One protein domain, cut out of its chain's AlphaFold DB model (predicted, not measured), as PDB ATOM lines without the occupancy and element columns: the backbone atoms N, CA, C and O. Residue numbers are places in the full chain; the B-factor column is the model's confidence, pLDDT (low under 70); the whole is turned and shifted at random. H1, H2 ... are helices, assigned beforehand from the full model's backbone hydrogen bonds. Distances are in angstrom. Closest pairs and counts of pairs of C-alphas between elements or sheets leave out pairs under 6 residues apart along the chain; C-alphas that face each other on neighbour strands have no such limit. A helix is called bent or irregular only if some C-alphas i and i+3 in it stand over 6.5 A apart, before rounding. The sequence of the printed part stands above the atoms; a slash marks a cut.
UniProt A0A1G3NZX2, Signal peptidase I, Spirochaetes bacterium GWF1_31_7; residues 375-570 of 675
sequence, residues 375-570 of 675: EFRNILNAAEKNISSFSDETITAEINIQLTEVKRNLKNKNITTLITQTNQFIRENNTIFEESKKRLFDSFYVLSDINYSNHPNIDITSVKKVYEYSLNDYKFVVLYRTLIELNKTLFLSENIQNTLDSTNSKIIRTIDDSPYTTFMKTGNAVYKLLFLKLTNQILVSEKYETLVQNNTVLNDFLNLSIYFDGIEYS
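What this domain is: This is residues 375 to 570 of the 675 residues of the protein "Signal peptidase I" of Spirochaetes bacterium GWF1_31_7 (UniProt A0A1G3NZX2). A short helix, H8, forms the core, with H1, H6 and H4 packed round it; H2 packs on H6 on the side away from H8, and the long bent helix H3 packs on H4 on its side away from H8. H3b and H4 run on together to a far end at the link of residues 450 to 459. The printed part has 196 residues with eight named helices, H1 to H8 in chain order, and no named strand; the class is all helix. It is compact, with a radius of gyration of the C-alphas of 19.1 A and spans of 59 by 48 by 28 A.

How they stand to each other: H3, residues 415 to 449, was assigned as one helix by its hydrogen bonds but is bent, with C-alphas 428 and 431 7.4 A apart; its arms, H3a (415 to 428) and H3b (431 to 449), stand at a steep tilt of 58 degrees. H4, residues 460 to 491, touches H3b at a steep tilt of 49 degrees, opposite ways, the closest C-alphas being Ser 436 and Asp 473 at 4.9 A. With residues 480 to 491 alone H4 touches H3a, closest at the C-alphas of Ile 419 and Phe 491, 6.5 A. With residues 475 to 479 alone H4 touches H8, residues 552 to 565, about perpendicular at 79 degrees, the closest C-alphas being Val 478 and Leu 558 at 6.4 A. H6, residues 515 to 540, touches H8 with residues 527 to 534 alone, closest at the C-alphas of Leu 530 and Phe 557, 5.6 A. H1, residues 375 to 388, touches H8, closest at the C-alphas of Ala 383 and Leu 560, 5.0 A. H2, residues 392 to 412, touches H6 at a shallow tilt of 26 degrees, the same way, closest at the C-alphas of Ile 399 and Leu 529, 5.2 A. H5, residues 496 to 501, only just touches H2, with 3 pairs of C-alphas within 8 A, the closest being Leu 403 and Leu 500 at 7.1 A. H7, residues 545 to 548, touches no helix. Every O i to N i+4 pair is within hydrogen-bond range in H1, H2, H3a, H3b, H5, H6 and H8, and 27 of 28 in H4; H7 is too short for such a pair.

Where its parts are: H1 begins at C-alpha 375 (191.640, 140.228, 216.826), and H8 ends at C-alpha 565 (181.290, 126.624, 218.556). From first to last C-alpha H4 measures 44.6 A, with a kink of 31 degrees near residue 471, H6 37.5 A, H2 30.8 A and H3b 26.8 A.

The domain as a whole: The two C-alphas farthest apart are those of Asn 412 and Pro 456, 61.4 A. The printed part has no cut. The link from H5 to H6, residues 502 to 514, is long. The mean pLDDT of the printed part is 74.6, and 62 residues are under 70, among them residues 436 to 476.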
ATOM      1  N   GLU A 375     191.028 141.484 217.267       68.56
ATOM      2  CA  GLU A 375     191.640 140.228 216.826       68.56
ATOM      3  C   GLU A 375     190.604 139.105 216.695       68.56
ATOM      4  O   GLU A 375     190.565 138.427 215.670       68.56
ATOM      5  N   PHE A 376     189.676 138.991 217.652       71.12
ATOM      6  CA  PHE A 376     188.540 138.074 217.529       71.12
ATOM      7  C   PHE A 376     187.655 138.436 216.327       71.12
ATOM      8  O   PHE A 376     187.256 137.564 215.560       71.12
ATOM      9  N   ARG A 377     187.420 139.732 216.072       75.75
ATOM     10  CA  ARG A 377     186.704 140.177 214.867       75.75
ATOM     11  C   ARG A 377     187.436 139.793 213.580       75.75
ATOM     12  O   ARG A 377     186.777 139.420 212.617       75.75
ATOM     13  N   ASN A 378     188.768 139.854 213.552       79.25
ATOM     14  CA  ASN A 378     189.546 139.398 212.399       79.25
ATOM     15  C   ASN A 378     189.375 137.894 212.156       79.25
ATOM     16  O   ASN A 378     189.249 137.496 211.002       79.25
ATOM     17  N   ILE A 379     189.319 137.082 213.218       78.19
ATOM     18  CA  ILE A 379     189.020 135.646 213.112       78.19
ATOM     19  C   ILE A 379     187.628 135.421 212.516       78.19
ATOM     20  O   ILE A 379     187.498 134.671 211.550       78.19
ATOM     21  N   LEU A 380     186.604 136.107 213.036       79.69
ATOM     22  CA  LEU A 380     185.238 136.009 212.510       79.69
ATOM     23  C   LEU A 380     185.184 136.425 211.033       79.69
ATOM     24  O   LEU A 380     184.685 135.673 210.207       79.69
ATOM     25  N   ASN A 381     185.789 137.562 210.676       85.00
ATOM     26  CA  ASN A 381     185.882 138.027 209.288       85.00
ATOM     27  C   ASN A 381     186.605 137.016 208.378       85.00
ATOM     28  O   ASN A 381     186.225 136.853 207.219       85.00
ATOM     29  N   ALA A 382     187.663 136.360 208.870       87.25
ATOM     30  CA  ALA A 382     188.377 135.333 208.118       87.25
ATOM     31  C   ALA A 382     187.481 134.111 207.868       87.25
ATOM     32  O   ALA A 382     187.406 133.640 206.735       87.25
ATOM     33  N   ALA A 383     186.736 133.661 208.882       87.62
ATOM     34  CA  ALA A 383     185.748 132.596 208.728       87.62
ATOM     35  C   ALA A 383     184.640 132.988 207.734       87.62
ATOM     36  O   ALA A 383     184.365 132.235 206.804       87.62
ATOM     37  N   GLU A 384     184.066 134.189 207.856       88.94
ATOM     38  CA  GLU A 384     183.059 134.716 206.926       88.94
ATOM     39  C   GLU A 384     183.571 134.739 205.473       88.94
ATOM     40  O   GLU A 384     182.855 134.350 204.543       88.94
ATOM     41  N   LYS A 385     184.824 135.169 205.274       91.38
ATOM     42  CA  LYS A 385     185.484 135.190 203.965       91.38
ATOM     43  C   LYS A 385     185.672 133.781 203.409       91.38
ATOM     44  O   LYS A 385     185.375 133.570 202.237       91.38
ATOM     45  N   ASN A 386     186.122 132.840 204.237       89.25
ATOM     46  CA  ASN A 386     186.310 131.442 203.850       89.25
ATOM     47  C   ASN A 386     184.979 130.776 203.481       89.25
ATOM     48  O   ASN A 386     184.913 130.038 202.506       89.25
ATOM     49  N   ILE A 387     183.895 131.064 204.207       90.81
ATOM     50  CA  ILE A 387     182.557 130.574 203.851       90.81
ATOM     51  C   ILE A 387     182.119 131.141 202.495       90.81
ATOM     52  O   ILE A 387     181.593 130.420 201.652       90.81
ATOM     53  N   SER A 388     182.371 132.429 202.263       89.12
ATOM     54  CA  SER A 388     181.913 133.132 201.059       89.12
ATOM     55  C   SER A 388     182.766 132.865 199.811       89.12
ATOM     56  O   SER A 388     182.376 133.272 198.719       89.12
ATOM     57  N   SER A 389     183.937 132.230 199.943       88.62
ATOM     58  CA  SER A 389     184.867 132.012 198.824       88.62
ATOM     59  C   SER A 389     184.535 130.802 197.949       88.62
ATOM     60  O   SER A 389     185.123 130.661 196.880       88.62
ATOM     61  N   PHE A 390     183.629 129.925 198.387       84.31
ATOM     62  CA  PHE A 390     183.293 128.693 197.675       84.31
ATOM     63  C   PHE A 390     181.943 128.792 196.963       84.31
ATOM     64  O   PHE A 390     180.979 129.330 197.503       84.31
ATOM     65  N   SER A 391     181.871 128.215 195.760       86.88
ATOM     66  CA  SER A 391     180.597 127.904 195.106       86.88
ATOM     67  C   SER A 391     180.110 126.512 195.517       86.88
ATOM     68  O   SER A 391     180.927 125.651 195.860       86.88
ATOM     69  N   ASP A 392     178.797 126.277 195.435       87.06
ATOM     70  CA  ASP A 392     178.177 124.988 195.783       87.06
ATOM     71  C   ASP A 392     178.748 123.822 194.950       87.06
ATOM     72  O   ASP A 392     178.985 122.733 195.469       87.06
ATOM     73  N   GLU A 393     179.041 124.045 193.668       87.62
ATOM     74  CA  GLU A 393     179.607 123.015 192.787       87.62
ATOM     75  C   GLU A 393     181.057 122.686 193.157       87.62
ATOM     76  O   GLU A 393     181.433 121.516 193.279       87.62
ATOM     77  N   THR A 394     181.871 123.724 193.375       89.50
ATOM     78  CA  THR A 394     183.291 123.570 193.712       89.50
ATOM     79  C   THR A 394     183.461 122.848 195.043       89.50
ATOM     80  O   THR A 394     184.271 121.928 195.149       89.50
ATOM     81  N   ILE A 395     182.674 123.219 196.055       91.19
ATOM     82  CA  ILE A 395     182.806 122.635 197.388       91.19
ATOM     83  C   ILE A 395     182.352 121.178 197.435       91.19
ATOM     84  O   ILE A 395     183.040 120.347 198.026       91.19
ATOM     85  N   THR A 396     181.255 120.831 196.755       91.38
ATOM     86  CA  THR A 396     180.810 119.437 196.649       91.38
ATOM     87  C   THR A 396     181.862 118.576 195.948       91.38
ATOM     88  O   THR A 396     182.148 117.465 196.404       91.38
ATOM     89  N   ALA A 397     182.481 119.075 194.873       92.69
ATOM     90  CA  ALA A 397     183.560 118.364 194.190       92.69
ATOM     91  C   ALA A 397     184.775 118.142 195.110       92.69
ATOM     92  O   ALA A 397     185.255 117.014 195.227       92.69
ATOM     93  N   GLU A 398     185.233 119.183 195.814       94.06
ATOM     94  CA  GLU A 398     186.373 119.073 196.730       94.06
ATOM     95  C   GLU A 398     186.103 118.128 197.909       94.06
ATOM     96  O   GLU A 398     186.977 117.329 198.254       94.06
ATOM     97  N   ILE A 399     184.900 118.153 198.497       92.94
ATOM     98  CA  ILE A 399     184.515 117.224 199.572       92.94
ATOM     99  C   ILE A 399     184.613 115.776 199.082       92.94
ATOM    100  O   ILE A 399     185.197 114.938 199.766       92.94
ATOM    101  N   ASN A 400     184.093 115.473 197.888       93.25
ATOM    102  CA  ASN A 400     184.143 114.118 197.327       93.25
ATOM    103  C   ASN A 400     185.585 113.646 197.063       93.25
ATOM    104  O   ASN A 400     185.918 112.488 197.342       93.25
ATOM    105  N   ILE A 401     186.456 114.537 196.571       94.69
ATOM    106  CA  ILE A 401     187.887 114.252 196.385       94.69
ATOM    107  C   ILE A 401     188.533 113.915 197.733       94.69
ATOM    108  O   ILE A 401     189.148 112.857 197.877       94.69
ATOM    109  N   GLN A 402     188.344 114.775 198.738       93.19
ATOM    110  CA  GLN A 402     188.953 114.595 200.056       93.19
ATOM    111  C   GLN A 402     188.421 113.349 200.773       93.19
ATOM    112  O   GLN A 402     189.215 112.605 201.342       93.19
ATOM    113  N   LEU A 403     187.120 113.049 200.677       90.56
ATOM    114  CA  LEU A 403     186.528 111.802 201.180       90.56
ATOM    115  C   LEU A 403     187.187 110.566 200.562       90.56
ATOM    116  O   LEU A 403     187.503 109.610 201.271       90.56
ATOM    117  N   THR A 404     187.398 110.572 199.244       90.81
ATOM    118  CA  THR A 404     188.035 109.454 198.531       90.81
ATOM    119  C   THR A 404     189.476 109.260 198.997       90.81
ATOM    120  O   THR A 404     189.921 108.132 199.223       90.81
ATOM    121  N   GLU A 405     190.196 110.361 199.195       91.12
ATOM    122  CA  GLU A 405     191.570 110.347 199.679       91.12
ATOM    123  C   GLU A 405     191.680 109.862 201.134       91.12
ATOM    124  O   GLU A 405     192.506 108.988 201.407       91.12
ATOM    125  N   VAL A 406     190.794 110.317 202.031       87.31
ATOM    126  CA  VAL A 406     190.729 109.840 203.426       87.31
ATOM    127  C   VAL A 406     190.488 108.331 203.447       87.31
ATOM    128  O   VAL A 406     191.231 107.597 204.097       87.31
ATOM    129  N   LYS A 407     189.505 107.842 202.676       86.75
ATOM    130  CA  LYS A 407     189.193 106.405 202.568       86.75
ATOM    131  C   LYS A 407     190.395 105.594 202.079       86.75
ATOM    132  O   LYS A 407     190.660 104.509 202.595       86.75
ATOM    133  N   ARG A 408     191.143 106.105 201.097       86.62
ATOM    134  CA  ARG A 408     192.353 105.452 200.572       86.62
ATOM    135  C   ARG A 408     193.471 105.407 201.617       86.62
ATOM    136  O   ARG A 408     194.071 104.355 201.816       86.62
ATOM    137  N   ASN A 409     193.742 106.526 202.283       84.25
ATOM    138  CA  ASN A 409     194.814 106.631 203.272       84.25
ATOM    139  C   ASN A 409     194.529 105.779 204.519       84.25
ATOM    140  O   ASN A 409     195.438 105.115 205.013       84.25
ATOM    141  N   LEU A 410     193.273 105.722 204.975       80.44
ATOM    142  CA  LEU A 410     192.857 104.866 206.093       80.44
ATOM    143  C   LEU A 410     193.063 103.374 205.806       80.44
ATOM    144  O   LEU A 410     193.504 102.651 206.692       80.44
ATOM    145  N   LYS A 411     192.807 102.913 204.573       79.50
ATOM    146  CA  LYS A 411     193.062 101.514 204.178       79.50
ATOM    147  C   LYS A 411     194.546 101.145 204.201       79.50
ATOM    148  O   LYS A 411     194.881  99.990 204.438       79.50
ATOM    149  N   ASN A 412     195.423 102.115 203.949       73.75
ATOM    150  CA  ASN A 412     196.857 101.888 203.773       73.75
ATOM    151  C   ASN A 412     197.688 102.115 205.050       73.75
ATOM    152  O   ASN A 412     198.885 101.832 205.037       73.75
ATOM    153  N   LYS A 413     197.099 102.628 206.141       71.94
ATOM    154  CA  LYS A 413     197.804 102.908 207.406       71.94
ATOM    155  C   LYS A 413     197.325 102.021 208.556       71.94
ATOM    156  O   LYS A 413     196.151 101.685 208.663       71.94
ATOM    157  N   ASN A 414     198.238 101.717 209.481       75.19
ATOM    158  CA  ASN A 414     197.893 101.080 210.751       75.19
ATOM    159  C   ASN A 414     197.217 102.101 211.687       75.19
ATOM    160  O   ASN A 414     197.885 102.888 212.362       75.19
ATOM    161  N   ILE A 415     195.882 102.090 211.703       72.31
ATOM    162  CA  ILE A 415     195.040 103.005 212.491       72.31
ATOM    163  C   ILE A 415     195.381 102.930 213.988       72.31
ATOM    164  O   ILE A 415     195.432 103.959 214.656       72.31
ATOM    165  N   THR A 416     195.708 101.747 214.516       73.00
ATOM    166  CA  THR A 416     196.050 101.558 215.936       73.00
ATOM    167  C   THR A 416     197.303 102.340 216.337       73.00
ATOM    168  O   THR A 416     197.345 102.956 217.404       73.00
ATOM    169  N   THR A 417     198.321 102.377 215.472       74.62
ATOM    170  CA  THR A 417     199.529 103.191 215.687       74.62
ATOM    171  C   THR A 417     199.203 104.683 215.683       74.62
ATOM    172  O   THR A 417     199.657 105.413 216.563       74.62
ATOM    173  N   LEU A 418     198.359 105.121 214.747       74.19
ATOM    174  CA  LEU A 418     197.918 106.509 214.629       74.19
ATOM    175  C   LEU A 418     197.135 106.974 215.869       74.19
ATOM    176  O   LEU A 418     197.414 108.046 216.404       74.19
ATOM    177  N   ILE A 419     196.209 106.145 216.366       75.62
ATOM    178  CA  ILE A 419     195.471 106.375 217.619       75.62
ATOM    179  C   ILE A 419     196.445 106.522 218.782       75.62
ATOM    180  O   ILE A 419     196.312 107.432 219.597       75.62
ATOM    181  N   THR A 420     197.437 105.633 218.858       78.88
ATOM    182  CA  THR A 420     198.396 105.596 219.966       78.88
ATOM    183  C   THR A 420     199.246 106.866 219.988       78.88
ATOM    184  O   THR A 420     199.333 107.516 221.027       78.88
ATOM    185  N   GLN A 421     199.784 107.275 218.836       76.81
ATOM    186  CA  GLN A 421     200.542 108.523 218.681       76.81
ATOM    187  C   GLN A 421     199.688 109.755 219.002       76.81
ATOM    188  O   GLN A 421     200.141 110.661 219.698       76.81
ATOM    189  N   THR A 422     198.436 109.778 218.542       75.56
ATOM    190  CA  THR A 422     197.515 110.897 218.798       75.56
ATOM    191  C   THR A 422     197.166 110.988 220.284       75.56
ATOM    192  O   THR A 422     197.221 112.066 220.868       75.56
ATOM    193  N   ASN A 423     196.881 109.856 220.934       79.19
ATOM    194  CA  ASN A 423     196.624 109.789 222.374       79.19
ATOM    195  C   ASN A 423     197.844 110.191 223.206       79.19
ATOM    196  O   ASN A 423     197.685 110.844 224.236       79.19
ATOM    197  N   GLN A 424     199.049 109.805 222.782       82.94
ATOM    198  CA  GLN A 424     200.287 110.215 223.438       82.94
ATOM    199  C   GLN A 424     200.477 111.731 223.344       82.94
ATOM    200  O   GLN A 424     200.638 112.377 224.376       82.94
ATOM    201  N   PHE A 425     200.345 112.301 222.144       80.31
ATOM    202  CA  PHE A 425     200.421 113.746 221.936       80.31
ATOM    203  C   PHE A 425     199.396 114.505 222.793       80.31
ATOM    204  O   PHE A 425     199.737 115.492 223.445       80.31
ATOM    205  N   ILE A 426     198.149 114.020 222.847       77.12
ATOM    206  CA  ILE A 426     197.089 114.578 223.699       77.12
ATOM    207  C   ILE A 426     197.527 114.552 225.174       77.12
ATOM    208  O   ILE A 426     197.487 115.577 225.849       77.12
ATOM    209  N   ARG A 427     198.014 113.415 225.684       81.81
ATOM    210  CA  ARG A 427     198.449 113.290 227.088       81.81
ATOM    211  C   ARG A 427     199.613 114.215 227.438       81.81
ATOM    212  O   ARG A 427     199.555 114.867 228.476       81.81
ATOM    213  N   GLU A 428     200.634 114.287 226.588       82.50
ATOM    214  CA  GLU A 428     201.822 115.130 226.804       82.50
ATOM    215  C   GLU A 428     201.471 116.622 226.857       82.50
ATOM    216  O   GLU A 428     202.082 117.383 227.605       82.50
ATOM    217  N   ASN A 429     200.434 117.033 226.124       77.81
ATOM    218  CA  ASN A 429     199.991 118.423 226.047       77.81
ATOM    219  C   ASN A 429     198.799 118.748 226.967       77.81
ATOM    220  O   ASN A 429     198.372 119.901 227.020       77.81
ATOM    221  N   ASN A 430     198.271 117.776 227.721       79.31
ATOM    222  CA  ASN A 430     197.065 117.956 228.536       79.31
ATOM    223  C   ASN A 430     197.240 119.013 229.640       79.31
ATOM    224  O   ASN A 430     196.322 119.780 229.913       79.31
ATOM    225  N   THR A 431     198.423 119.092 230.255       78.06
ATOM    226  CA  THR A 431     198.716 120.107 231.282       78.06
ATOM    227  C   THR A 431     198.695 121.514 230.687       78.06
ATOM    228  O   THR A 431     198.022 122.396 231.214       78.06
ATOM    229  N   ILE A 432     199.359 121.705 229.540       73.12
ATOM    230  CA  ILE A 432     199.366 122.978 228.805       73.12
ATOM    231  C   ILE A 432     197.935 123.347 228.399       73.12
ATOM    232  O   ILE A 432     197.545 124.511 228.483       73.12
ATOM    233  N   PHE A 433     197.133 122.357 228.000       71.56
ATOM    234  CA  PHE A 433     195.729 122.544 227.654       71.56
ATOM    235  C   PHE A 433     194.888 123.016 228.845       71.56
ATOM    236  O   PHE A 433     194.223 124.041 228.722       71.56
ATOM    237  N   GLU A 434     194.923 122.325 229.987       71.75
ATOM    238  CA  GLU A 434     194.135 122.718 231.165       71.75
ATOM    239  C   GLU A 434     194.571 124.086 231.711       71.75
ATOM    240  O   GLU A 434     193.728 124.888 232.111       71.75
ATOM    241  N   GLU A 435     195.864 124.416 231.647       72.25
ATOM    242  CA  GLU A 435     196.348 125.760 231.974       72.25
ATOM    243  C   GLU A 435     195.833 126.827 231.001       72.25
ATOM    244  O   GLU A 435     195.347 127.871 231.437       72.25
ATOM    245  N   SER A 436     195.905 126.569 229.691       69.38
ATOM    246  CA  SER A 436     195.416 127.489 228.649       69.38
ATOM    247  C   SER A 436     193.908 127.703 228.773       69.38
ATOM    248  O   SER A 436     193.417 128.827 228.719       69.38
ATOM    249  N   LYS A 437     193.165 126.624 229.028       68.00
ATOM    250  CA  LYS A 437     191.724 126.633 229.284       68.00
ATOM    251  C   LYS A 437     191.375 127.436 230.538       68.00
ATOM    252  O   LYS A 437     190.438 128.231 230.500       68.00
ATOM    253  N   LYS A 438     192.131 127.276 231.629       68.31
ATOM    254  CA  LYS A 438     191.938 128.042 232.867       68.31
ATOM    255  C   LYS A 438     192.210 129.535 232.664       68.31
ATOM    256  O   LYS A 438     191.373 130.349 233.035       68.31
ATOM    257  N   ARG A 439     193.329 129.903 232.029       67.06
ATOM    258  CA  ARG A 439     193.649 131.313 231.718       67.06
ATOM    259  C   ARG A 439     192.567 131.960 230.864       67.06
ATOM    260  O   ARG A 439     192.157 133.095 231.107       67.06
ATOM    261  N   LEU A 440     192.069 131.215 229.886       64.19
ATOM    262  CA  LEU A 440     190.974 131.636 229.036       64.19
ATOM    263  C   LEU A 440     189.676 131.842 229.842       64.19
ATOM    264  O   LEU A 440     189.018 132.864 229.662       64.19
ATOM    265  N   PHE A 441     189.344 130.956 230.788       60.31
ATOM    266  CA  PHE A 441     188.214 131.147 231.708       60.31
ATOM    267  C   PHE A 441     188.368 132.401 232.570       60.31
ATOM    268  O   PHE A 441     187.453 133.220 232.595       60.31
ATOM    269  N   ASP A 442     189.517 132.586 233.223       59.72
ATOM    270  CA  ASP A 442     189.771 133.758 234.068       59.72
ATOM    271  C   ASP A 442     189.608 135.057 233.253       59.72
ATOM    272  O   ASP A 442     189.034 136.037 233.729       59.72
ATOM    273  N   SER A 443     190.005 135.029 231.976       58.28
ATOM    274  CA  SER A 443     189.795 136.128 231.026       58.28
ATOM    275  C   SER A 443     188.307 136.429 230.797       58.28
ATOM    276  O   SER A 443     187.892 137.585 230.872       58.28
ATOM    277  N   PHE A 444     187.488 135.406 230.524       54.72
ATOM    278  CA  PHE A 444     186.049 135.573 230.283       54.72
ATOM    279  C   PHE A 444     185.265 135.920 231.545       54.72
ATOM    280  O   PHE A 444     184.360 136.752 231.485       54.72
ATOM    281  N   TYR A 445     185.630 135.327 232.681       52.59
ATOM    282  CA  TYR A 445     185.012 135.594 233.970       52.59
ATOM    283  C   TYR A 445     185.173 137.070 234.344       52.59
ATOM    284  O   TYR A 445     184.174 137.752 234.576       52.59
ATOM    285  N   VAL A 446     186.396 137.609 234.258       48.75
ATOM    286  CA  VAL A 446     186.671 139.033 234.513       48.75
ATOM    287  C   VAL A 446     185.864 139.945 233.582       48.75
ATOM    288  O   VAL A 446     185.319 140.950 234.028       48.75
ATOM    289  N   LEU A 447     185.714 139.588 232.302       48.69
ATOM    290  CA  LEU A 447     184.898 140.359 231.352       48.69
ATOM    291  C   LEU A 447     183.396 140.300 231.662       48.69
ATOM    292  O   LEU A 447     182.683 141.282 231.444       48.69
ATOM    293  N   SER A 448     182.906 139.162 232.158       44.50
ATOM    294  CA  SER A 448     181.507 138.992 232.554       44.50
ATOM    295  C   SER A 448     181.170 139.748 233.846       44.50
ATOM    296  O   SER A 448     180.126 140.399 233.904       44.50
ATOM    297  N   ASP A 449     182.088 139.778 234.820       38.19
ATOM    298  CA  ASP A 449     181.920 140.479 236.102       38.19
ATOM    299  C   ASP A 449     182.050 142.008 235.974       38.19
ATOM    300  O   ASP A 449     181.446 142.750 236.747       38.19
ATOM    301  N   ILE A 450     182.731 142.526 234.942       43.62
ATOM    302  CA  ILE A 450     182.717 143.970 234.619       43.62
ATOM    303  C   ILE A 450     181.301 144.452 234.218       43.62
ATOM    304  O   ILE A 450     180.991 145.641 234.335       43.62
ATOM    305  N   ASN A 451     180.396 143.548 233.813       40.38
ATOM    306  CA  ASN A 451     178.969 143.854 233.629       40.38
ATOM    307  C   ASN A 451     178.141 143.781 234.927       40.38
ATOM    308  O   ASN A 451     176.999 144.241 234.930       40.38
ATOM    309  N   TYR A 452     178.708 143.270 236.023       40.31
ATOM    310  CA  TYR A 452     178.085 143.176 237.342       40.31
ATOM    311  C   TYR A 452     178.887 143.967 238.380       40.31
ATOM    312  O   TYR A 452     179.514 143.385 239.245       40.31
ATOM    313  N   SER A 453     178.849 145.301 238.287       38.28
ATOM    314  CA  SER A 453     178.929 146.323 239.362       38.28
ATOM    315  C   SER A 453     179.905 146.213 240.567       38.28
ATOM    316  O   SER A 453     179.949 147.158 241.351       38.28
ATOM    317  N   ASN A 454     180.691 145.153 240.767       37.94
ATOM    318  CA  ASN A 454     181.225 144.785 242.086       37.94
ATOM    319  C   ASN A 454     182.723 145.049 242.285       37.94
ATOM    320  O   ASN A 454     183.218 144.885 243.399       37.94
ATOM    321  N   HIS A 455     183.465 145.501 241.266       42.62
ATOM    322  CA  HIS A 455     184.925 145.623 241.376       42.62
ATOM    323  C   HIS A 455     185.475 146.958 240.838       42.62
ATOM    324  O   HIS A 455     185.897 147.042 239.686       42.62
ATOM    325  N   PRO A 456     185.539 148.012 241.675       41.94
ATOM    326  CA  PRO A 456     186.011 149.344 241.273       41.94
ATOM    327  C   PRO A 456     187.532 149.462 241.029       41.94
ATOM    328  O   PRO A 456     187.985 150.532 240.634       41.94
ATOM    329  N   ASN A 457     188.319 148.395 241.232       42.91
ATOM    330  CA  ASN A 457     189.793 148.422 241.172       42.91
ATOM    331  C   ASN A 457     190.401 147.574 240.036       42.91
ATOM    332  O   ASN A 457     191.583 147.241 240.089       42.91
ATOM    333  N   ILE A 458     189.619 147.181 239.025       47.62
ATOM    334  CA  ILE A 458     190.142 146.364 237.920       47.62
ATOM    335  C   ILE A 458     190.993 147.239 236.986       47.62
ATOM    336  O   ILE A 458     190.483 148.149 236.333       47.62
ATOM    337  N   ASP A 459     192.294 146.944 236.902       49.34
ATOM    338  CA  ASP A 459     193.195 147.550 235.919       49.34
ATOM    339  C   ASP A 459     192.865 147.032 234.511       49.34
ATOM    340  O   ASP A 459     193.220 145.917 234.120       49.34
ATOM    341  N   ILE A 460     192.200 147.882 233.733       45.97
ATOM    342  CA  ILE A 460     191.791 147.637 232.344       45.97
ATOM    343  C   ILE A 460     192.992 147.248 231.456       45.97
ATOM    344  O   ILE A 460     192.842 146.489 230.498       45.97
ATOM    345  N   THR A 461     194.202 147.703 231.788       47.28
ATOM    346  CA  THR A 461     195.435 147.370 231.055       47.28
ATOM    347  C   THR A 461     195.820 145.903 231.230       47.28
ATOM    348  O   THR A 461     196.234 145.242 230.274       47.28
ATOM    349  N   SER A 462     195.639 145.378 232.441       49.25
ATOM    350  CA  SER A 462     195.842 143.969 232.766       49.25
ATOM    351  C   SER A 462     194.785 143.088 232.089       49.25
ATOM    352  O   SER A 462     195.137 142.074 231.495       49.25
ATOM    353  N   VAL A 463     193.521 143.529 232.047       49.38
ATOM    354  CA  VAL A 463     192.430 142.831 231.329       49.38
ATOM    355  C   VAL A 463     192.683 142.768 229.820       49.38
ATOM    356  O   VAL A 463     192.475 141.730 229.194       49.38
ATOM    357  N   LYS A 464     193.185 143.855 229.221       50.81
ATOM    358  CA  LYS A 464     193.518 143.896 227.791       50.81
ATOM    359  C   LYS A 464     194.643 142.921 227.425       50.81
ATOM    360  O   LYS A 464     194.521 142.210 226.434       50.81
ATOM    361  N   LYS A 465     195.704 142.845 228.240       53.94
ATOM    362  CA  LYS A 465     196.785 141.859 228.052       53.94
ATOM    363  C   LYS A 465     196.270 140.429 228.191       53.94
ATOM    364  O   LYS A 465     196.600 139.582 227.372       53.94
ATOM    365  N   VAL A 466     195.437 140.177 229.197       53.53
ATOM    366  CA  VAL A 466     194.789 138.878 229.427       53.53
ATOM    367  C   VAL A 466     193.948 138.453 228.212       53.53
ATOM    368  O   VAL A 466     194.010 137.295 227.812       53.53
ATOM    369  N   TYR A 467     193.267 139.388 227.541       52.22
ATOM    370  CA  TYR A 467     192.549 139.112 226.291       52.22
ATOM    371  C   TYR A 467     193.478 138.729 225.122       52.22
ATOM    372  O   TYR A 467     193.179 137.818 224.360       52.22
ATOM    373  N   GLU A 468     194.606 139.415 224.939       53.59
ATOM    374  CA  GLU A 468     195.550 139.084 223.856       53.59
ATOM    375  C   GLU A 468     196.214 137.710 224.090       53.59
ATOM    376  O   GLU A 468     196.362 136.919 223.156       53.59
ATOM    377  N   TYR A 469     196.528 137.369 225.345       56.28
ATOM    378  CA  TYR A 469     196.986 136.022 225.712       56.28
ATOM    379  C   TYR A 469     195.906 134.953 225.498       56.28
ATOM    380  O   TYR A 469     196.214 133.863 225.006       56.28
ATOM    381  N   SER A 470     194.642 135.277 225.788       61.12
ATOM    382  CA  SER A 470     193.537 134.328 225.663       61.12
ATOM    383  C   SER A 470     193.312 133.863 224.227       61.12
ATOM    384  O   SER A 470     192.838 132.752 224.040       61.12
ATOM    385  N   LEU A 471     193.695 134.632 223.200       60.88
ATOM    386  CA  LEU A 471     193.502 134.209 221.812       60.88
ATOM    387  C   LEU A 471     194.489 133.123 221.357       60.88
ATOM    388  O   LEU A 471     194.123 132.230 220.590       60.88
ATOM    389  N   ASN A 472     195.735 133.173 221.830       64.88
ATOM    390  CA  ASN A 472     196.699 132.098 221.581       64.88
ATOM    391  C   ASN A 472     196.339 130.851 222.390       64.88
ATOM    392  O   ASN A 472     196.320 129.753 221.830       64.88
ATOM    393  N   ASP A 473     195.957 131.035 223.658       67.00
ATOM    394  CA  ASP A 473     195.384 129.966 224.479       67.00
ATOM    395  C   ASP A 473     194.134 129.374 223.799       67.00
ATOM    396  O   ASP A 473     193.947 128.160 223.784       67.00
ATOM    397  N   TYR A 474     193.320 130.202 223.137       67.81
ATOM    398  CA  TYR A 474     192.129 129.767 222.418       67.81
ATOM    399  C   TYR A 474     192.458 128.926 221.188       67.81
ATOM    400  O   TYR A 474     191.900 127.842 221.031       67.81
ATOM    401  N   LYS A 475     193.402 129.358 220.340       68.06
ATOM    402  CA  LYS A 475     193.874 128.548 219.203       68.06
ATOM    403  C   LYS A 475     194.393 127.190 219.669       68.06
ATOM    404  O   LYS A 475     194.080 126.178 219.047       68.06
ATOM    405  N   PHE A 476     195.131 127.160 220.780       68.75
ATOM    406  CA  PHE A 476     195.654 125.927 221.363       68.75
ATOM    407  C   PHE A 476     194.540 125.018 221.907       68.75
ATOM    408  O   PHE A 476     194.507 123.826 221.599       68.75
ATOM    409  N   VAL A 477     193.578 125.577 222.647       70.00
ATOM    410  CA  VAL A 477     192.400 124.859 223.165       70.00
ATOM    411  C   VAL A 477     191.552 124.287 222.026       70.00
ATOM    412  O   VAL A 477     191.144 123.127 222.091       70.00
ATOM    413  N   VAL A 478     191.308 125.059 220.963       68.12
ATOM    414  CA  VAL A 478     190.513 124.611 219.807       68.12
ATOM    415  C   VAL A 478     191.266 123.554 219.005       68.12
ATOM    416  O   VAL A 478     190.655 122.566 218.606       68.12
ATOM    417  N   LEU A 479     192.581 123.692 218.814       71.69
ATOM    418  CA  LEU A 479     193.419 122.660 218.199       71.69
ATOM    419  C   LEU A 479     193.332 121.344 218.974       71.69
ATOM    420  O   LEU A 479     193.063 120.295 218.392       71.69
ATOM    421  N   TYR A 480     193.511 121.400 220.291       72.62
ATOM    422  CA  TYR A 480     193.450 120.222 221.145       72.62
ATOM    423  C   TYR A 480     192.059 119.571 221.123       72.62
ATOM    424  O   TYR A 480     191.944 118.359 220.929       72.62
ATOM    425  N   ARG A 481     190.986 120.374 221.217       71.81
ATOM    426  CA  ARG A 481     189.600 119.903 221.060       71.81
ATOM    427  C   ARG A 481     189.394 119.259 219.692       71.81
ATOM    428  O   ARG A 481     188.829 118.179 219.623       71.81
ATOM    429  N   THR A 482     189.895 119.877 218.626       70.31
ATOM    430  CA  THR A 482     189.809 119.360 217.253       70.31
ATOM    431  C   THR A 482     190.494 118.006 217.123       70.31
ATOM    432  O   THR A 482     189.925 117.106 216.519       70.31
ATOM    433  N   LEU A 483     191.679 117.828 217.712       73.31
ATOM    434  CA  LEU A 483     192.392 116.550 217.704       73.31
ATOM    435  C   LEU A 483     191.645 115.471 218.492       73.31
ATOM    436  O   LEU A 483     191.563 114.333 218.034       73.31
ATOM    437  N   ILE A 484     191.055 115.820 219.639       74.62
ATOM    438  CA  ILE A 484     190.185 114.910 220.398       74.62
ATOM    439  C   ILE A 484     188.949 114.534 219.578       74.62
ATOM    440  O   ILE A 484     188.610 113.354 219.511       74.62
ATOM    441  N   GLU A 485     188.286 115.513 218.962       72.56
ATOM    442  CA  GLU A 485     187.120 115.289 218.111       72.56
ATOM    443  C   GLU A 485     187.488 114.401 216.928       72.56
ATOM    444  O   GLU A 485     186.838 113.386 216.741       72.56
ATOM    445  N   LEU A 486     188.574 114.681 216.201       72.88
ATOM    446  CA  LEU A 486     189.105 113.803 215.151       72.88
ATOM    447  C   LEU A 486     189.321 112.376 215.665       72.88
ATOM    448  O   LEU A 486     188.919 111.418 215.013       72.88
ATOM    449  N   ASN A 487     189.929 112.228 216.842       72.75
ATOM    450  CA  ASN A 487     190.251 110.924 217.407       72.75
ATOM    451  C   ASN A 487     188.998 110.126 217.802       72.75
ATOM    452  O   ASN A 487     188.903 108.939 217.499       72.75
ATOM    453  N   LYS A 488     187.997 110.784 218.396       73.06
ATOM    454  CA  LYS A 488     186.690 110.186 218.714       73.06
ATOM    455  C   LYS A 488     185.889 109.842 217.459       73.06
ATOM    456  O   LYS A 488     185.409 108.724 217.311       73.06
ATOM    457  N   THR A 489     185.755 110.822 216.577       68.19
ATOM    458  CA  THR A 489     184.869 110.831 215.411       68.19
ATOM    459  C   THR A 489     185.369 109.884 214.326       68.19
ATOM    460  O   THR A 489     184.590 109.149 213.728       68.19
ATOM    461  N   LEU A 490     186.677 109.849 214.088       67.44
ATOM    462  CA  LEU A 490     187.262 108.984 213.074       67.44
ATOM    463  C   LEU A 490     187.782 107.707 213.728       67.44
ATOM    464  O   LEU A 490     187.247 106.629 213.487       67.44
ATOM    465  N   PHE A 491     188.780 107.798 214.599       66.31
ATOM    466  CA  PHE A 491     189.575 106.621 214.946       66.31
ATOM    467  C   PHE A 491     188.952 105.670 215.978       66.31
ATOM    468  O   PHE A 491     189.361 104.513 216.046       66.31
ATOM    469  N   LEU A 492     187.955 106.113 216.746       60.66
ATOM    470  CA  LEU A 492     187.245 105.278 217.725       60.66
ATOM    471  C   LEU A 492     185.879 104.770 217.238       60.66
ATOM    472  O   LEU A 492     185.214 104.034 217.965       60.66
ATOM    473  N   SER A 493     185.446 105.131 216.027       63.06
ATOM    474  CA  SER A 493     184.192 104.607 215.479       63.06
ATOM    475  C   SER A 493     184.359 103.140 215.054       63.06
ATOM    476  O   SER A 493     185.223 102.818 214.238       63.06
ATOM    477  N   GLU A 494     183.513 102.239 215.570       60.00
ATOM    478  CA  GLU A 494     183.555 100.796 215.250       60.00
ATOM    479  C   GLU A 494     183.333 100.498 213.752       60.00
ATOM    480  O   GLU A 494     183.581  99.385 213.292       60.00
ATOM    481  N   ASN A 495     182.888 101.490 212.966       71.75
ATOM    482  CA  ASN A 495     182.599 101.338 211.543       71.75
ATOM    483  C   ASN A 495     182.889 102.611 210.720       71.75
ATOM    484  O   ASN A 495     182.024 103.133 210.015       71.75
ATOM    485  N   ILE A 496     184.127 103.112 210.807       74.19
ATOM    486  CA  ILE A 496     184.600 104.360 210.170       74.19
ATOM    487  C   ILE A 496     184.237 104.479 208.682       74.19
ATOM    488  O   ILE A 496     183.966 105.570 208.184       74.19
ATOM    489  N   GLN A 497     184.210 103.355 207.963       74.62
ATOM    490  CA  GLN A 497     183.927 103.324 206.536       74.62
ATOM    491  C   GLN A 497     182.459 103.667 206.259       74.62
ATOM    492  O   GLN A 497     182.196 104.571 205.469       74.62
ATOM    493  N   ASN A 498     181.527 103.043 206.987       75.06
ATOM    494  CA  ASN A 498     180.099 103.356 206.908       75.06
ATOM    495  C   ASN A 498     179.814 104.810 207.317       75.06
ATOM    496  O   ASN A 498     178.972 105.476 206.719       75.06
ATOM    497  N   THR A 499     180.556 105.322 208.298       75.50
ATOM    498  CA  THR A 499     180.477 106.714 208.756       75.50
ATOM    499  C   THR A 499     180.936 107.719 207.688       75.50
ATOM    500  O   THR A 499     180.321 108.767 207.490       75.50
ATOM    501  N   LEU A 500     182.004 107.408 206.947       80.62
ATOM    502  CA  LEU A 500     182.453 108.228 205.816       80.62
ATOM    503  C   LEU A 500     181.532 108.091 204.595       80.62
ATOM    504  O   LEU A 500     181.459 109.004 203.774       80.62
ATOM    505  N   ASP A 501     180.855 106.954 204.442       80.56
ATOM    506  CA  ASP A 501     179.878 106.720 203.375       80.56
ATOM    507  C   ASP A 501     178.550 107.457 203.632       80.56
ATOM    508  O   ASP A 501     177.912 107.894 202.677       80.56
ATOM    509  N   SER A 502     178.173 107.690 204.895       80.50
ATOM    510  CA  SER A 502     176.985 108.478 205.271       80.50
ATOM    511  C   SER A 502     177.195 109.997 205.232       80.50
ATOM    512  O   SER A 502     176.269 110.767 205.491       80.50
ATOM    513  N   THR A 503     178.405 110.464 204.906       82.94
ATOM    514  CA  THR A 503     178.687 111.899 204.790       82.94
ATOM    515  C   THR A 503     178.010 112.474 203.548       82.94
ATOM    516  O   THR A 503     178.425 112.209 202.419       82.94
ATOM    517  N   ASN A 504     177.007 113.328 203.747       82.31
ATOM    518  CA  ASN A 504     176.388 114.062 202.651       82.31
ATOM    519  C   ASN A 504     177.342 115.149 202.125       82.31
ATOM    520  O   ASN A 504     177.775 116.027 202.880       82.31
ATOM    521  N   SER A 505     177.668 115.095 200.834       81.00
ATOM    522  CA  SER A 505     178.541 116.060 200.156       81.00
ATOM    523  C   SER A 505     177.789 117.127 199.359       81.00
ATOM    524  O   SER A 505     178.409 118.080 198.882       81.00
ATOM    525  N   LYS A 506     176.465 116.997 199.206       85.81
ATOM    526  CA  LYS A 506     175.633 117.939 198.447       85.81
ATOM    527  C   LYS A 506     175.018 118.987 199.362       85.81
ATOM    528  O   LYS A 506     174.488 118.660 200.418       85.81
ATOM    529  N   ILE A 507     175.024 120.232 198.897       88.44
ATOM    530  CA  ILE A 507     174.306 121.335 199.538       88.44
ATOM    531  C   ILE A 507     172.909 121.418 198.923       88.44
ATOM    532  O   ILE A 507     172.767 121.562 197.709       88.44
ATOM    533  N   ILE A 508     171.872 121.326 199.754       87.69
ATOM    534  CA  ILE A 508     170.477 121.428 199.310       87.69
ATOM    535  C   ILE A 508     170.020 122.879 199.482       87.69
ATOM    536  O   ILE A 508     170.012 123.402 200.592       87.69
ATOM    537  N   ARG A 509     169.625 123.540 198.390       89.38
ATOM    538  CA  ARG A 509     169.104 124.918 198.399       89.38
ATOM    539  C   ARG A 509     167.607 124.928 198.128       89.38
ATOM    540  O   ARG A 509     167.147 124.254 197.208       89.38
ATOM    541  N   THR A 510     166.862 125.746 198.864       86.50
ATOM    542  CA  THR A 510     165.456 126.048 198.556       86.50
ATOM    543  C   THR A 510     165.292 127.506 198.134       86.50
ATOM    544  O   THR A 510     166.084 128.365 198.513       86.50
ATOM    545  N   ILE A 511     164.250 127.814 197.354       83.62
ATOM    546  CA  ILE A 511     163.981 129.196 196.912       83.62
ATOM    547  C   ILE A 511     163.606 130.134 198.072       83.62
ATOM    548  O   ILE A 511     163.731 131.352 197.953       83.62
ATOM    549  N   ASP A 512     163.147 129.559 199.184       86.19
ATOM    550  CA  ASP A 512     162.748 130.287 200.382       86.19
ATOM    551  C   ASP A 512     163.876 130.436 201.407       86.19
ATOM    552  O   ASP A 512     163.698 131.198 202.367       86.19
ATOM    553  N   ASP A 513     165.022 129.772 201.191       90.56
ATOM    554  CA  ASP A 513     166.195 129.877 202.055       90.56
ATOM    555  C   ASP A 513     166.586 131.349 202.201       90.56
ATOM    556  O   ASP A 513     166.800 132.080 201.227       90.56
ATOM    557  N   SER A 514     166.673 131.806 203.447       93.19
ATOM    558  CA  SER A 514     167.163 133.145 203.726       93.19
ATOM    559  C   SER A 514     168.655 133.255 203.410       93.19
ATOM    560  O   SER A 514     169.360 132.242 203.339       93.19
ATOM    561  N   PRO A 515     169.186 134.481 203.280       93.44
ATOM    562  CA  PRO A 515     170.628 134.695 203.213       93.44
ATOM    563  C   PRO A 515     171.368 134.064 204.397       93.44
ATOM    564  O   PRO A 515     172.435 133.488 204.201       93.44
ATOM    565  N   TYR A 516     170.781 134.103 205.599       91.69
ATOM    566  CA  TYR A 516     171.329 133.434 206.779       91.69
ATOM    567  C   TYR A 516     171.374 131.911 206.585       91.69
ATOM    568  O   TYR A 516     172.448 131.321 206.662       91.69
ATOM    569  N   THR A 517     170.246 131.272 206.265       92.00
ATOM    570  CA  THR A 517     170.168 129.815 206.052       92.00
ATOM    571  C   THR A 517     171.115 129.372 204.943       92.00
ATOM    572  O   THR A 517     171.837 128.389 205.080       92.00
ATOM    573  N   THR A 518     171.178 130.156 203.867       92.75
ATOM    574  CA  THR A 518     172.093 129.928 202.753       92.75
ATOM    575  C   THR A 518     173.545 129.938 203.238       92.75
ATOM    576  O   THR A 518     174.301 129.001 202.979       92.75
ATOM    577  N   PHE A 519     173.938 130.957 203.994       91.81
ATOM    578  CA  PHE A 519     175.286 131.060 204.539       91.81
ATOM    579  C   PHE A 519     175.634 129.895 205.478       91.81
ATOM    580  O   PHE A 519     176.721 129.331 205.371       91.81
ATOM    581  N   MET A 520     174.709 129.482 206.350       90.44
ATOM    582  CA  MET A 520     174.939 128.381 207.292       90.44
ATOM    583  C   MET A 520     175.120 127.032 206.593       90.44
ATOM    584  O   MET A 520     176.029 126.285 206.949       90.44
ATOM    585  N   LYS A 521     174.332 126.752 205.548       92.38
ATOM    586  CA  LYS A 521     174.494 125.554 204.709       92.38
ATOM    587  C   LYS A 521     175.862 125.513 204.019       92.38
ATOM    588  O   LYS A 521     176.535 124.483 204.040       92.38
ATOM    589  N   THR A 522     176.322 126.644 203.473       92.69
ATOM    590  CA  THR A 522     177.688 126.739 202.926       92.69
ATOM    591  C   THR A 522     178.725 126.510 204.019       92.69
ATOM    592  O   THR A 522     179.672 125.754 203.831       92.69
ATOM    593  N   GLY A 523     178.535 127.133 205.181       91.81
ATOM    594  CA  GLY A 523     179.432 127.000 206.319       91.81
ATOM    595  C   GLY A 523     179.570 125.562 206.820       91.81
ATOM    596  O   GLY A 523     180.686 125.131 207.100       91.81
ATOM    597  N   ASN A 524     178.477 124.793 206.834       92.38
ATOM    598  CA  ASN A 524     178.484 123.357 207.119       92.38
ATOM    599  C   ASN A 524     179.358 122.579 206.132       92.38
ATOM    600  O   ASN A 524     180.211 121.788 206.528       92.38
ATOM    601  N   ALA A 525     179.201 122.845 204.837       92.94
ATOM    602  CA  ALA A 525     180.015 122.207 203.812       92.94
ATOM    603  C   ALA A 525     181.501 122.604 203.911       92.94
ATOM    604  O   ALA A 525     182.370 121.739 203.803       92.94
ATOM    605  N   VAL A 526     181.815 123.877 204.183       93.06
ATOM    606  CA  VAL A 526     183.207 124.336 204.371       93.06
ATOM    607  C   VAL A 526     183.821 123.692 205.608       93.06
ATOM    608  O   VAL A 526     184.974 123.266 205.565       93.06
ATOM    609  N   TYR A 527     183.045 123.542 206.681       90.50
ATOM    610  CA  TYR A 527     183.480 122.841 207.883       90.50
ATOM    611  C   TYR A 527     183.871 121.395 207.576       90.50
ATOM    612  O   TYR A 527     184.988 120.988 207.894       90.50
ATOM    613  N   LYS A 528     183.008 120.651 206.874       90.12
ATOM    614  CA  LYS A 528     183.304 119.284 206.418       90.12
ATOM    615  C   LYS A 528     184.559 119.224 205.558       90.12
ATOM    616  O   LYS A 528     185.417 118.373 205.774       90.12
ATOM    617  N   LEU A 529     184.676 120.126 204.586       92.38
ATOM    618  CA  LEU A 529     185.817 120.177 203.680       92.38
ATOM    619  C   LEU A 529     187.133 120.381 204.440       92.38
ATOM    620  O   LEU A 529     188.094 119.644 204.224       92.38
ATOM    621  N   LEU A 530     187.180 121.379 205.324       90.75
ATOM    622  CA  LEU A 530     188.371 121.690 206.109       90.75
ATOM    623  C   LEU A 530     188.699 120.569 207.100       90.75
ATOM    624  O   LEU A 530     189.871 120.219 207.237       90.75
ATOM    625  N   PHE A 531     187.683 119.955 207.715       88.19
ATOM    626  CA  PHE A 531     187.855 118.772 208.557       88.19
ATOM    627  C   PHE A 531     188.529 117.638 207.779       88.19
ATOM    628  O   PHE A 531     189.566 117.139 208.203       88.19
ATOM    629  N   LEU A 532     188.008 117.287 206.598       89.25
ATOM    630  CA  LEU A 532     188.559 116.219 205.759       89.25
ATOM    631  C   LEU A 532     189.979 116.526 205.262       89.25
ATOM    632  O   LEU A 532     190.834 115.638 205.278       89.25
ATOM    633  N   LYS A 533     190.262 117.778 204.865       91.12
ATOM    634  CA  LYS A 533     191.621 118.214 204.492       91.12
ATOM    635  C   LYS A 533     192.592 118.041 205.662       91.12
ATOM    636  O   LYS A 533     193.683 117.503 205.476       91.12
ATOM    637  N   LEU A 534     192.186 118.445 206.866       86.56
ATOM    638  CA  LEU A 534     192.994 118.285 208.072       86.56
ATOM    639  C   LEU A 534     193.198 116.801 208.418       86.56
ATOM    640  O   LEU A 534     194.320 116.390 208.706       86.56
ATOM    641  N   THR A 535     192.154 115.975 208.312       83.94
ATOM    642  CA  THR A 535     192.251 114.518 208.476       83.94
ATOM    643  C   THR A 535     193.267 113.912 207.517       83.94
ATOM    644  O   THR A 535     194.113 113.131 207.946       83.94
ATOM    645  N   ASN A 536     193.231 114.279 206.235       87.25
ATOM    646  CA  ASN A 536     194.203 113.796 205.256       87.25
ATOM    647  C   ASN A 536     195.635 114.200 205.615       87.25
ATOM    648  O   ASN A 536     196.532 113.356 205.578       87.25
ATOM    649  N   GLN A 537     195.857 115.452 206.024       86.56
ATOM    650  CA  GLN A 537     197.179 115.909 206.462       86.56
ATOM    651  C   GLN A 537     197.688 115.118 207.676       86.56
ATOM    652  O   GLN A 537     198.846 114.704 207.690       86.56
ATOM    653  N   ILE A 538     196.827 114.852 208.662       79.81
ATOM    654  CA  ILE A 538     197.151 114.033 209.842       79.81
ATOM    655  C   ILE A 538     197.490 112.598 209.429       79.81
ATOM    656  O   ILE A 538     198.492 112.043 209.875       79.81
ATOM    657  N   LEU A 539     196.698 112.005 208.532       79.62
ATOM    658  CA  LEU A 539     196.923 110.645 208.048       79.62
ATOM    659  C   LEU A 539     198.262 110.493 207.328       79.62
ATOM    660  O   LEU A 539     198.884 109.443 207.451       79.62
ATOM    661  N   VAL A 540     198.728 111.508 206.604       81.88
ATOM    662  CA  VAL A 540     199.991 111.441 205.849       81.88
ATOM    663  C   VAL A 540     201.202 111.858 206.692       81.88
ATOM    664  O   VAL A 540     202.318 111.438 206.402       81.88
ATOM    665  N   SER A 541     201.004 112.623 207.765       77.50
ATOM    666  CA  SER A 541     202.113 113.154 208.563       77.50
ATOM    667  C   SER A 541     202.823 112.091 209.408       77.50
ATOM    668  O   SER A 541     202.208 111.153 209.922       77.50
ATOM    669  N   GLU A 542     204.141 112.259 209.553       70.88
ATOM    670  CA  GLU A 542     205.001 111.431 210.415       70.88
ATOM    671  C   GLU A 542     205.165 112.017 211.825       70.88
ATOM    672  O   GLU A 542     205.345 111.273 212.786       70.88
ATOM    673  N   LYS A 543     205.083 113.348 211.954       72.69
ATOM    674  CA  LYS A 543     205.151 114.093 213.218       72.69
ATOM    675  C   LYS A 543     204.026 115.113 213.267       72.69
ATOM    676  O   LYS A 543     203.838 115.858 212.310       72.69
ATOM    677  N   TYR A 544     203.283 115.158 214.367       68.56
ATOM    678  CA  TYR A 544     202.163 116.089 214.500       68.56
ATOM    679  C   TYR A 544     202.605 117.495 214.905       68.56
ATOM    680  O   TYR A 544     201.906 118.449 214.573       68.56
ATOM    681  N   GLU A 545     203.773 117.665 215.542       67.81
ATOM    682  CA  GLU A 545     204.230 118.996 215.974       67.81
ATOM    683  C   GLU A 545     204.445 119.955 214.793       67.81
ATOM    684  O   GLU A 545     204.238 121.161 214.922       67.81
ATOM    685  N   THR A 546     204.803 119.429 213.618       68.00
ATOM    686  CA  THR A 546     205.008 120.226 212.400       68.00
ATOM    687  C   THR A 546     203.698 120.708 211.784       68.00
ATOM    688  O   THR A 546     203.674 121.779 211.188       68.00
ATOM    689  N   LEU A 547     202.594 119.972 211.959       68.31
ATOM    690  CA  LEU A 547     201.266 120.390 211.499       68.31
ATOM    691  C   LEU A 547     200.688 121.530 212.338       68.31
ATOM    692  O   LEU A 547     199.836 122.269 211.853       68.31
ATOM    693  N   VAL A 548     201.128 121.662 213.588       65.38
ATOM    694  CA  VAL A 548     200.683 122.720 214.505       65.38
ATOM    695  C   VAL A 548     201.326 124.064 214.155       65.38
ATOM    696  O   VAL A 548     200.723 125.118 214.350       65.38
ATOM    697  N   GLN A 549     202.537 124.047 213.601       65.81
ATOM    698  CA  GLN A 549     203.277 125.252 213.245       65.81
ATOM    699  C   GLN A 549     202.942 125.687 211.809       65.81
ATOM    700  O   GLN A 549     203.250 124.992 210.848       65.81
ATOM    701  N   ASN A 550     202.348 126.875 211.648       65.69
ATOM    702  CA  ASN A 550     202.123 127.538 210.349       65.69
ATOM    703  C   ASN A 550     201.257 126.772 209.321       65.69
ATOM    704  O   ASN A 550     201.442 126.933 208.115       65.69
ATOM    705  N   ASN A 551     200.270 125.987 209.763       79.75
ATOM    706  CA  ASN A 551     199.341 125.300 208.861       79.75
ATOM    707  C   ASN A 551     198.094 126.152 208.559       79.75
ATOM    708  O   ASN A 551     197.297 126.461 209.446       79.75
ATOM    709  N   THR A 552     197.911 126.515 207.290       84.81
ATOM    710  CA  THR A 552     196.791 127.345 206.818       84.81
ATOM    711  C   THR A 552     195.442 126.639 206.934       84.81
ATOM    712  O   THR A 552     194.503 127.241 207.439       84.81
ATOM    713  N   VAL A 553     195.355 125.357 206.559       87.56
ATOM    714  CA  VAL A 553     194.119 124.555 206.654       87.56
ATOM    715  C   VAL A 553     193.680 124.428 208.104       87.56
ATOM    716  O   VAL A 553     192.502 124.600 208.411       87.56
ATOM    717  N   LEU A 554     194.635 124.165 208.997       82.00
ATOM    718  CA  LEU A 554     194.369 124.131 210.424       82.00
ATOM    719  C   LEU A 554     193.869 125.496 210.908       82.00
ATOM    720  O   LEU A 554     192.812 125.556 211.517       82.00
ATOM    721  N   ASN A 555     194.561 126.591 210.590       82.38
ATOM    722  CA  ASN A 555     194.134 127.936 210.986       82.38
ATOM    723  C   ASN A 555     192.726 128.292 210.476       82.38
ATOM    724  O   ASN A 555     191.934 128.857 211.227       82.38
ATOM    725  N   ASP A 556     192.393 127.934 209.237       88.38
ATOM    726  CA  ASP A 556     191.064 128.155 208.665       88.38
ATOM    727  C   ASP A 556     189.995 127.301 209.357       88.38
ATOM    728  O   ASP A 556     188.909 127.802 209.661       88.38
ATOM    729  N   PHE A 557     190.310 126.036 209.657       85.94
ATOM    730  CA  PHE A 557     189.424 125.151 210.412       85.94
ATOM    731  C   PHE A 557     189.199 125.666 211.835       85.94
ATOM    732  O   PHE A 557     188.068 125.649 212.322       85.94
ATOM    733  N   LEU A 558     190.253 126.167 212.490       79.62
ATOM    734  CA  LEU A 558     190.165 126.798 213.802       79.62
ATOM    735  C   LEU A 558     189.263 128.028 213.721       79.62
ATOM    736  O   LEU A 558     188.276 128.075 214.437       79.62
ATOM    737  N   ASN A 559     189.515 128.973 212.811       81.56
ATOM    738  CA  ASN A 559     188.686 130.174 212.654       81.56
ATOM    739  C   ASN A 559     187.199 129.840 212.449       81.56
ATOM    740  O   ASN A 559     186.327 130.494 213.020       81.56
ATOM    741  N   LEU A 560     186.902 128.804 211.663       85.31
ATOM    742  CA  LEU A 560     185.535 128.361 211.409       85.31
ATOM    743  C   LEU A 560     184.903 127.655 212.618       85.31
ATOM    744  O   LEU A 560     183.742 127.894 212.938       85.31
ATOM    745  N   SER A 561     185.672 126.821 213.319       78.81
ATOM    746  CA  SER A 561     185.243 126.198 214.577       78.81
ATOM    747  C   SER A 561     184.955 127.258 215.634       78.81
ATOM    748  O   SER A 561     183.949 127.182 216.320       78.81
ATOM    749  N   ILE A 562     185.782 128.303 215.707       75.31
ATOM    750  CA  ILE A 562     185.579 129.466 216.572       75.31
ATOM    751  C   ILE A 562     184.259 130.168 216.245       75.31
ATOM    752  O   ILE A 562     183.477 130.463 217.147       75.31
ATOM    753  N   TYR A 563     184.008 130.410 214.959       79.75
ATOM    754  CA  TYR A 563     182.795 131.070 214.483       79.75
ATOM    755  C   TYR A 563     181.515 130.306 214.872       79.75
ATOM    756  O   TYR A 563     180.507 130.929 215.204       79.75
ATOM    757  N   PHE A 564     181.551 128.968 214.847       79.38
ATOM    758  CA  PHE A 564     180.394 128.108 215.120       79.38
ATOM    759  C   PHE A 564     180.244 127.688 216.587       79.38
ATOM    760  O   PHE A 564     179.149 127.776 217.137       79.38
ATOM    761  N   ASP A 565     181.321 127.227 217.219       68.88
ATOM    762  CA  ASP A 565     181.290 126.624 218.556       68.88
ATOM    763  C   ASP A 565     181.433 127.653 219.680       68.88
ATOM    764  O   ASP A 565     180.999 127.412 220.810       68.88
ATOM    765  N   GLY A 566     182.074 128.790 219.403       61.34
ATOM    766  CA  GLY A 566     182.518 129.694 220.454       61.34
ATOM    767  C   GLY A 566     183.415 128.986 221.480       61.34
ATOM    768  O   GLY A 566     184.216 128.111 221.136       61.34
ATOM    769  N   ILE A 567     183.312 129.381 222.753       49.25
ATOM    770  CA  ILE A 567     184.056 128.781 223.870       49.25
ATOM    771  C   ILE A 567     183.049 128.236 224.871       49.25
ATOM    772  O   ILE A 567     182.517 128.947 225.717       49.25
ATOM    773  N   GLU A 568     182.808 126.938 224.798       48.03
ATOM    774  CA  GLU A 568     181.957 126.244 225.753       48.03
ATOM    775  C   GLU A 568     182.782 125.916 227.010       48.03
ATOM    776  O   GLU A 568     183.763 125.173 226.941       48.03
ATOM    777  N   TYR A 569     182.418 126.492 228.158       46.25
ATOM    778  CA  TYR A 569     183.005 126.154 229.455       46.25
ATOM    779  C   TYR A 569     181.901 125.792 230.446       46.25
ATOM    780  O   TYR A 569     180.837 126.404 230.454       46.25
ATOM    781  N   SER A 570     182.167 124.800 231.289       44.12
ATOM    782  CA  SER A 570     181.321 124.411 232.412       44.12
ATOM    783  C   SER A 570     182.189 124.365 233.666       44.12
ATOM    784  O   SER A 570     183.122 123.563 233.731       44.12
TER     785      SER A 570